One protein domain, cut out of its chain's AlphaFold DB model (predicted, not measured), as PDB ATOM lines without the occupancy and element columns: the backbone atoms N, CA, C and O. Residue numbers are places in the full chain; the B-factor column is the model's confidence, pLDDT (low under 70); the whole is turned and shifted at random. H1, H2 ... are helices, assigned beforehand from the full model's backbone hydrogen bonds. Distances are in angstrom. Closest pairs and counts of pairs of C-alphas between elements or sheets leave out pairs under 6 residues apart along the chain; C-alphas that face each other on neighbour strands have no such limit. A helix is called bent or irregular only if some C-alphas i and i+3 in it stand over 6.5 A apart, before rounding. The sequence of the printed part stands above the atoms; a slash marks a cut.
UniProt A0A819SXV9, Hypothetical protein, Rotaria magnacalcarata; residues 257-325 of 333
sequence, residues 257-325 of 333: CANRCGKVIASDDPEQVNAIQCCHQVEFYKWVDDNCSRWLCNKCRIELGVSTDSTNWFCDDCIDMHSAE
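What this domain is: This is residues 257 to 325 of the 333 residues of the protein "Hypothetical protein" of Rotaria magnacalcarata (UniProt A0A819SXV9). What shape is this? Little regular structure: mostly loops, with three short helices apart from one another, H1 and H3 toward one end of the length, H2 toward the other. A short antiparallel pairing ties residues 276 to 277, within the unnamed stretch 257 to 281, to residues 295 to 296. What is its make-up? The 69 printed residues, 26 in H1, H2 and H3, are all helix in class and compact, radius of gyration of the C-alphas 12.0 A, spanning 35 by 23 by 23 A.

How they stand to each other: Which helices touch? H1, residues 282 to 291, H2, residues 298 to 303, and H3, residues 316 to 325, are apart from one another. What of their backbones? Every O i to N i+4 pair is within hydrogen-bond range in H2, 3 of 6 in H1, 4 of 6 in H3.

Where its parts are: Where does H1 begin? At C-alpha 282, (201.984, 137.748, 91.877); it spans 14.8 A and is irregular, C-alphas 283 and 286 being 8.3 A apart. Where does H3 end? After 14.9 A, at C-alpha 325, (204.319, 118.969, 91.057).

The domain as a whole: Which link is long? H2 to H3, 12 residues; the printed part has no cut. Where is pLDDT under 70? In residues 280 to 291 and 321 to 325.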
ATOM      1  N   CYS A 257     180.142 133.109  93.377       86.38
ATOM      2  CA  CYS A 257     180.979 132.410  94.350       86.38
ATOM      3  C   CYS A 257     181.292 130.974  93.893       86.38
ATOM      4  O   CYS A 257     180.392 130.222  93.506       86.38
ATOM      5  N   ALA A 258     182.560 130.587  93.997       87.19
ATOM      6  CA  ALA A 258     183.077 129.285  93.596       87.19
ATOM      7  C   ALA A 258     182.469 128.123  94.396       87.19
ATOM      8  O   ALA A 258     182.209 127.067  93.828       87.19
ATOM      9  N   ASN A 259     182.131 128.343  95.672       83.56
ATOM     10  CA  ASN A 259     181.518 127.327  96.536       83.56
ATOM     11  C   ASN A 259     179.999 127.156  96.306       83.56
ATOM     12  O   ASN A 259     179.270 126.693  97.176       83.56
ATOM     13  N   ARG A 260     179.485 127.615  95.153       83.44
ATOM     14  CA  ARG A 260     178.088 127.451  94.703       83.44
ATOM     15  C   ARG A 260     177.008 127.915  95.693       83.44
ATOM     16  O   ARG A 260     175.840 127.591  95.511       83.44
ATOM     17  N   CYS A 261     177.338 128.764  96.667       87.12
ATOM     18  CA  CYS A 261     176.392 129.277  97.667       87.12
ATOM     19  C   CYS A 261     175.358 130.278  97.114       87.12
ATOM     20  O   CYS A 261     174.640 130.924  97.875       87.12
ATOM     21  N   GLY A 262     175.320 130.476  95.793       84.56
ATOM     22  CA  GLY A 262     174.408 131.388  95.106       84.56
ATOM     23  C   GLY A 262     174.762 132.873  95.223       84.56
ATOM     24  O   GLY A 262     174.206 133.673  94.473       84.56
ATOM     25  N   LYS A 263     175.703 133.261  96.099       87.31
ATOM     26  CA  LYS A 263     176.120 134.663  96.238       87.31
ATOM     27  C   LYS A 263     176.886 135.150  95.008       87.31
ATOM     28  O   LYS A 263     177.759 134.461  94.472       87.31
ATOM     29  N   VAL A 264     176.559 136.371  94.606       86.12
ATOM     30  CA  VAL A 264     177.256 137.129  93.571       86.12
ATOM     31  C   VAL A 264     178.224 138.080  94.264       86.12
ATOM     32  O   VAL A 264     177.829 138.818  95.156       86.12
ATOM     33  N   ILE A 265     179.485 138.035  93.862       84.38
ATOM     34  CA  ILE A 265     180.561 138.890  94.345       84.38
ATOM     35  C   ILE A 265     180.660 140.054  93.363       84.38
ATOM     36  O   ILE A 265     180.964 139.869  92.178       84.38
ATOM     37  N   ALA A 266     180.348 141.246  93.856       83.31
ATOM     38  CA  ALA A 266     180.522 142.496  93.139       83.31
ATOM     39  C   ALA A 266     181.628 143.301  93.831       83.31
ATOM     40  O   ALA A 266     181.736 143.288  95.054       83.31
ATOM     41  N   SER A 267     182.476 143.976  93.053       74.81
ATOM     42  CA  SER A 267     183.629 144.716  93.592       74.81
ATOM     43  C   SER A 267     183.239 145.909  94.472       74.81
ATOM     44  O   SER A 267     184.087 146.473  95.154       74.81
ATOM     45  N   ASP A 268     181.983 146.334  94.394       81.19
ATOM     46  CA  ASP A 268     181.383 147.432  95.146       81.19
ATOM     47  C   ASP A 268     180.532 146.962  96.338       81.19
ATOM     48  O   ASP A 268     179.976 147.802  97.042       81.19
ATOM     49  N   ASP A 269     180.446 145.652  96.596       80.69
ATOM     50  CA  ASP A 269     179.720 145.112  97.746       80.69
ATOM     51  C   ASP A 269     180.583 145.190  99.028       80.69
ATOM     52  O   ASP A 269     181.583 144.469  99.143       80.69
ATOM     53  N   PRO A 270     180.214 146.026 100.022       78.62
ATOM     54  CA  PRO A 270     180.964 146.154 101.270       78.62
ATOM     55  C   PRO A 270     180.975 144.861 102.102       78.62
ATOM     56  O   PRO A 270     181.863 144.684 102.937       78.62
ATOM     57  N   GLU A 271     180.055 143.918 101.867       80.12
ATOM     58  CA  GLU A 271     180.078 142.611 102.532       80.12
ATOM     59  C   GLU A 271     181.124 141.649 101.945       80.12
ATOM     60  O   GLU A 271     181.369 140.585 102.524       80.12
ATOM     61  N   GLN A 272     181.752 141.997 100.813       79.25
ATOM     62  CA  GLN A 272     182.730 141.168 100.093       79.25
ATOM     63  C   GLN A 272     184.151 141.749 100.091       79.25
ATOM     64  O   GLN A 272     184.992 141.286  99.326       79.25
ATOM     65  N   VAL A 273     184.465 142.702 100.979       78.81
ATOM     66  CA  VAL A 273     185.801 143.343 101.069       78.81
ATOM     67  C   VAL A 273     186.946 142.336 101.255       78.81
ATOM     68  O   VAL A 273     188.063 142.583 100.814       78.81
ATOM     69  N   ASN A 274     186.654 141.178 101.849       78.88
ATOM     70  CA  ASN A 274     187.629 140.113 102.106       78.88
ATOM     71  C   ASN A 274     187.435 138.898 101.180       78.88
ATOM     72  O   ASN A 274     187.952 137.815 101.477       78.88
ATOM     73  N   ALA A 275     186.658 139.028 100.099       81.06
ATOM     74  CA  ALA A 275     186.520 137.949  99.132       81.06
ATOM     75  C   ALA A 275     187.891 137.679  98.505       81.06
ATOM     76  O   ALA A 275     188.635 138.605  98.182       81.06
ATOM     77  N   ILE A 276     188.237 136.405  98.363       84.12
ATOM     78  CA  ILE A 276     189.564 135.986  97.916       84.12
ATOM     79  C   ILE A 276     189.471 135.355  96.530       84.12
ATOM     80  O   ILE A 276     188.589 134.535  96.261       84.12
ATOM     81  N   GLN A 277     190.373 135.760  95.641       83.56
ATOM     82  CA  GLN A 277     190.527 135.146  94.330       83.56
ATOM     83  C   GLN A 277     191.412 133.904  94.451       83.56
ATOM     84  O   GLN A 277     192.422 133.918  95.158       83.56
ATOM     85  N   CYS A 278     191.040 132.838  93.750       81.25
ATOM     86  CA  CYS A 278     191.887 131.662  93.612       81.25
ATOM     87  C   CYS A 278     193.226 132.045  92.954       81.25
ATOM     88  O   CYS A 278     193.232 132.782  91.969       81.25
ATOM     89  N   CYS A 279     194.346 131.541  93.482       72.81
ATOM     90  CA  CYS A 279     195.695 131.745  92.929       72.81
ATOM     91  C   CYS A 279     196.186 133.210  92.895       72.81
ATOM     92  O   CYS A 279     196.797 133.638  91.921       72.81
ATOM     93  N   HIS A 280     195.989 133.993  93.962       66.25
ATOM     94  CA  HIS A 280     196.485 135.381  94.040       66.25
ATOM     95  C   HIS A 280     198.011 135.503  94.273       66.25
ATOM     96  O   HIS A 280     198.477 136.346  95.041       66.25
ATOM     97  N   GLN A 281     198.817 134.658  93.632       63.59
ATOM     98  CA  GLN A 281     200.268 134.810  93.650       63.59
ATOM     99  C   GLN A 281     200.719 135.696  92.490       63.59
ATOM    100  O   GLN A 281     200.408 135.442  91.326       63.59
ATOM    101  N   VAL A 282     201.499 136.730  92.824       56.38
ATOM    102  CA  VAL A 282     201.984 137.748  91.877       56.38
ATOM    103  C   VAL A 282     202.765 137.141  90.709       56.38
ATOM    104  O   VAL A 282     202.777 137.678  89.602       56.38
ATOM    105  N   GLU A 283     203.386 135.995  90.947       57.12
ATOM    106  CA  GLU A 283     204.252 135.295  90.003       57.12
ATOM    107  C   GLU A 283     203.466 134.563  88.898       57.12
ATOM    108  O   GLU A 283     204.031 134.274  87.844       57.12
ATOM    109  N   PHE A 284     202.150 134.361  89.067       57.59
ATOM    110  CA  PHE A 284     201.315 133.580  88.143       57.59
ATOM    111  C   PHE A 284     200.187 134.380  87.469       57.59
ATOM    112  O   PHE A 284     199.378 133.791  86.753       57.59
ATOM    113  N   TYR A 285     200.141 135.714  87.615       56.97
ATOM    114  CA  TYR A 285     199.029 136.555  87.123       56.97
ATOM    115  C   TYR A 285     198.610 136.282  85.669       56.97
ATOM    116  O   TYR A 285     197.419 136.217  85.383       56.97
ATOM    117  N   LYS A 286     199.569 136.069  84.753       57.62
ATOM    118  CA  LYS A 286     199.252 135.775  83.344       57.62
ATOM    119  C   LYS A 286     198.512 134.451  83.154       57.62
ATOM    120  O   LYS A 286     197.653 134.372  82.292       57.62
ATOM    121  N   TRP A 287     198.846 133.422  83.929       65.19
ATOM    122  CA  TRP A 287     198.174 132.126  83.833       65.19
ATOM    123  C   TRP A 287     196.807 132.158  84.523       65.19
ATOM    124  O   TRP A 287     195.844 131.588  84.015       65.19
ATOM    125  N   VAL A 288     196.720 132.853  85.661       59.97
ATOM    126  CA  VAL A 288     195.506 132.954  86.483       59.97
ATOM    127  C   VAL A 288     194.379 133.661  85.734       59.97
ATOM    128  O   VAL A 288     193.251 133.170  85.753       59.97
ATOM    129  N   ASP A 289     194.681 134.746  85.015       62.44
ATOM    130  CA  ASP A 289     193.682 135.482  84.226       62.44
ATOM    131  C   ASP A 289     193.042 134.618  83.124       62.44
ATOM    132  O   ASP A 289     191.850 134.769  82.841       62.44
ATOM    133  N   ASP A 290     193.802 133.674  82.562       69.62
ATOM    134  CA  ASP A 290     193.348 132.814  81.467       69.62
ATOM    135  C   ASP A 290     192.713 131.495  81.952       69.62
ATOM    136  O   ASP A 290     191.870 130.936  81.249       69.62
ATOM    137  N   ASN A 291     193.063 131.003  83.152       68.44
ATOM    138  CA  ASN A 291     192.714 129.640  83.586       68.44
ATOM    139  C   ASN A 291     191.934 129.547  84.910       68.44
ATOM    140  O   ASN A 291     191.176 128.594  85.088       68.44
ATOM    141  N   CYS A 292     192.044 130.516  85.830       76.75
ATOM    142  CA  CYS A 292     191.286 130.480  87.083       76.75
ATOM    143  C   CYS A 292     190.791 131.861  87.533       76.75
ATOM    144  O   CYS A 292     191.471 132.635  88.201       76.75
ATOM    145  N   SER A 293     189.520 132.132  87.242       75.69
ATOM    146  CA  SER A 293     188.807 133.344  87.666       75.69
ATOM    147  C   SER A 293     187.812 133.081  88.803       75.69
ATOM    148  O   SER A 293     186.818 133.794  88.951       75.69
ATOM    149  N   ARG A 294     188.037 132.032  89.606       86.06
ATOM    150  CA  ARG A 294     187.143 131.662  90.713       86.06
ATOM    151  C   ARG A 294     187.363 132.567  91.924       86.06
ATOM    152  O   ARG A 294     188.492 132.832  92.323       86.06
ATOM    153  N   TRP A 295     186.260 132.997  92.528       88.19
ATOM    154  CA  TRP A 295     186.248 133.836  93.725       88.19
ATOM    155  C   TRP A 295     185.486 133.154  94.851       88.19
ATOM    156  O   TRP A 295     184.407 132.598  94.627       88.19
ATOM    157  N   LEU A 296     186.013 133.235  96.067       86.62
ATOM    158  CA  LEU A 296     185.365 132.723  97.266       86.62
ATOM    159  C   LEU A 296     184.819 133.890  98.092       86.62
ATOM    160  O   LEU A 296     185.562 134.791  98.482       86.62
ATOM    161  N   CYS A 297     183.509 133.883  98.350       89.75
ATOM    162  CA  CYS A 297     182.871 134.919  99.159       89.75
ATOM    163  C   CYS A 297     183.251 134.777 100.639       89.75
ATOM    164  O   CYS A 297     183.587 133.683 101.103       89.75
ATOM    165  N   ASN A 298     183.109 135.860 101.404       85.88
ATOM    166  CA  ASN A 298     183.478 135.897 102.825       85.88
ATOM    167  C   ASN A 298     182.844 134.786 103.668       85.88
ATOM    168  O   ASN A 298     183.503 134.186 104.511       85.88
ATOM    169  N   LYS A 299     181.567 134.479 103.416       87.94
ATOM    170  CA  LYS A 299     180.850 133.433 104.153       87.94
ATOM    171  C   LYS A 299     181.468 132.054 103.906       87.94
ATOM    172  O   LYS A 299     181.795 131.357 104.856       87.94
ATOM    173  N   CYS A 300     181.678 131.693 102.640       87.44
ATOM    174  CA  CYS A 300     182.250 130.394 102.288       87.44
ATOM    175  C   CYS A 300     183.722 130.280 102.682       87.44
ATOM    176  O   CYS A 300     184.182 129.191 102.997       87.44
ATOM    177  N   ARG A 301     184.447 131.400 102.715       85.31
ATOM    178  CA  ARG A 301     185.809 131.473 103.246       85.31
ATOM    179  C   ARG A 301     185.866 131.056 104.719       85.31
ATOM    180  O   ARG A 301     186.685 130.215 105.073       85.31
ATOM    181  N   ILE A 302     184.965 131.592 105.545       85.44
ATOM    182  CA  ILE A 302     184.866 131.244 106.971       85.44
ATOM    183  C   ILE A 302     184.416 129.788 107.149       85.44
ATOM    184  O   ILE A 302     185.002 129.070 107.952       85.44
ATOM    185  N   GLU A 303     183.418 129.334 106.382       88.75
ATOM    186  CA  GLU A 303     182.922 127.947 106.437       88.75
ATOM    187  C   GLU A 303     184.003 126.917 106.075       88.75
ATOM    188  O   GLU A 303     184.047 125.845 106.669       88.75
ATOM    189  N   LEU A 304     184.900 127.258 105.145       84.06
ATOM    190  CA  LEU A 304     186.042 126.424 104.759       84.06
ATOM    191  C   LEU A 304     187.256 126.580 105.695       84.06
ATOM    192  O   LEU A 304     188.308 126.005 105.427       84.06
ATOM    193  N   GLY A 305     187.148 127.366 106.773       86.81
ATOM    194  CA  GLY A 305     188.240 127.579 107.727       86.81
ATOM    195  C   GLY A 305     189.423 128.377 107.168       86.81
ATOM    196  O   GLY A 305     190.504 128.379 107.756       86.81
ATOM    197  N   VAL A 306     189.248 129.074 106.042       82.88
ATOM    198  CA  VAL A 306     190.297 129.907 105.448       82.88
ATOM    199  C   VAL A 306     190.366 131.218 106.230       82.88
ATOM    200  O   VAL A 306     189.461 132.049 106.139       82.88
ATOM    201  N   SER A 307     191.448 131.425 106.989       83.56
ATOM    202  CA  SER A 307     191.676 132.664 107.759       83.56
ATOM    203  C   SER A 307     191.433 133.904 106.899       83.56
ATOM    204  O   SER A 307     191.876 133.914 105.751       83.56
ATOM    205  N   THR A 308     190.779 134.943 107.439       79.38
ATOM    206  CA  THR A 308     190.538 136.243 106.773       79.38
ATOM    207  C   THR A 308     191.819 136.993 106.411       79.38
ATOM    208  O   THR A 308     191.796 137.822 105.503       79.38
ATOM    209  N   ASP A 309     192.931 136.636 107.050       81.81
ATOM    210  CA  ASP A 309     194.246 137.239 106.820       81.81
ATOM    211  C   ASP A 309     195.051 136.496 105.744       81.81
ATOM    212  O   ASP A 309     196.092 136.974 105.298       81.81
ATOM    213  N   SER A 310     194.578 135.325 105.296       79.38
ATOM    214  CA  SER A 310     195.215 134.618 104.184       79.38
ATOM    215  C   SER A 310     195.103 135.439 102.898       79.38
ATOM    216  O   SER A 310     194.020 135.885 102.522       79.38
ATOM    217  N   THR A 311     196.206 135.612 102.181       77.38
ATOM    218  CA  THR A 311     196.182 136.187 100.828       77.38
ATOM    219  C   THR A 311     195.959 135.125  99.759       77.38
ATOM    220  O   THR A 311     195.693 135.471  98.612       77.38
ATOM    221  N   ASN A 312     196.052 133.841 100.127       78.94
ATOM    222  CA  ASN A 312     196.049 132.730  99.185       78.94
ATOM    223  C   ASN A 312     194.931 131.727  99.504       78.94
ATOM    224  O   ASN A 312     194.703 131.352 100.657       78.94
ATOM    225  N   TRP A 313     194.255 131.282  98.454       85.06
ATOM    226  CA  TRP A 313     193.320 130.165  98.455       85.06
ATOM    227  C   TRP A 313     193.391 129.490  97.081       85.06
ATOM    228  O   TRP A 313     193.587 130.172  96.070       85.06
ATOM    229  N   PHE A 314     193.243 128.169  97.053       83.69
ATOM    230  CA  PHE A 314     193.244 127.359  95.838       83.69
ATOM    231  C   PHE A 314     191.925 126.584  95.781       83.69
ATOM    232  O   PHE A 314     191.523 125.988  96.778       83.69
ATOM    233  N   CYS A 315     191.218 126.634  94.651       84.38
ATOM    234  CA  CYS A 315     190.079 125.747  94.420       84.38
ATOM    235  C   CYS A 315     190.571 124.355  94.033       84.38
ATOM    236  O   CYS A 315     191.706 124.229  93.590       84.38
ATOM    237  N   ASP A 316     189.698 123.354  94.104       80.00
ATOM    238  CA  ASP A 316     190.027 121.951  93.813       80.00
ATOM    239  C   ASP A 316     190.795 121.782  92.486       80.00
ATOM    240  O   ASP A 316     191.887 121.230  92.475       80.00
ATOM    241  N   ASP A 317     190.331 122.418  91.403       77.31
ATOM    242  CA  ASP A 317     191.003 122.385  90.092       77.31
ATOM    243  C   ASP A 317     192.440 122.960  90.099       77.31
ATOM    244  O   ASP A 317     193.261 122.617  89.254       77.31
ATOM    245  N   CYS A 318     192.739 123.892  91.009       79.19
ATOM    246  CA  CYS A 318     194.068 124.489  91.164       79.19
ATOM    247  C   CYS A 318     194.905 123.774  92.225       79.19
ATOM    248  O   CYS A 318     196.130 123.844  92.158       79.19
ATOM    249  N   ILE A 319     194.272 123.093  93.185       79.88
ATOM    250  CA  ILE A 319     194.965 122.240  94.149       79.88
ATOM    251  C   ILE A 319     195.709 121.161  93.375       79.88
ATOM    252  O   ILE A 319     196.914 121.063  93.552       79.88
ATOM    253  N   ASP A 320     195.063 120.462  92.442       71.25
ATOM    254  CA  ASP A 320     195.713 119.400  91.660       71.25
ATOM    255  C   ASP A 320     196.901 119.913  90.836       71.25
ATOM    256  O   ASP A 320     197.916 119.245  90.748       71.25
ATOM    257  N   MET A 321     196.842 121.132  90.297       66.62
ATOM    258  CA  MET A 321     197.981 121.756  89.602       66.62
ATOM    259  C   MET A 321     199.153 122.064  90.540       66.62
ATOM    260  O   MET A 321     200.308 121.906  90.159       66.62
ATOM    261  N   HIS A 322     198.862 122.510  91.761       66.12
ATOM    262  CA  HIS A 322     199.888 122.765  92.772       66.12
ATOM    263  C   HIS A 322     200.352 121.485  93.489       66.12
ATOM    264  O   HIS A 322     201.423 121.499  94.086       66.12
ATOM    265  N   SER A 323     199.582 120.395  93.395       62.69
ATOM    266  CA  SER A 323     199.866 119.083  94.000       62.69
ATOM    267  C   SER A 323     200.531 118.117  93.015       62.69
ATOM    268  O   SER A 323     201.330 117.285  93.416       62.69
ATOM    269  N   ALA A 324     200.257 118.231  91.712       52.12
ATOM    270  CA  ALA A 324     200.838 117.381  90.671       52.12
ATOM    271  C   ALA A 324     202.337 117.642  90.459       52.12
ATOM    272  O   ALA A 324     203.027 116.785  89.919       52.12
ATOM    273  N   GLU A 325     202.867 118.776  90.929       52.50
ATOM    274  CA  GLU A 325     204.319 118.969  91.057       52.50
ATOM    275  C   GLU A 325     204.937 118.172  92.227       52.50
ATOM    276  O   GLU A 325     206.164 118.112  92.323       52.50
TER     277      GLU A 325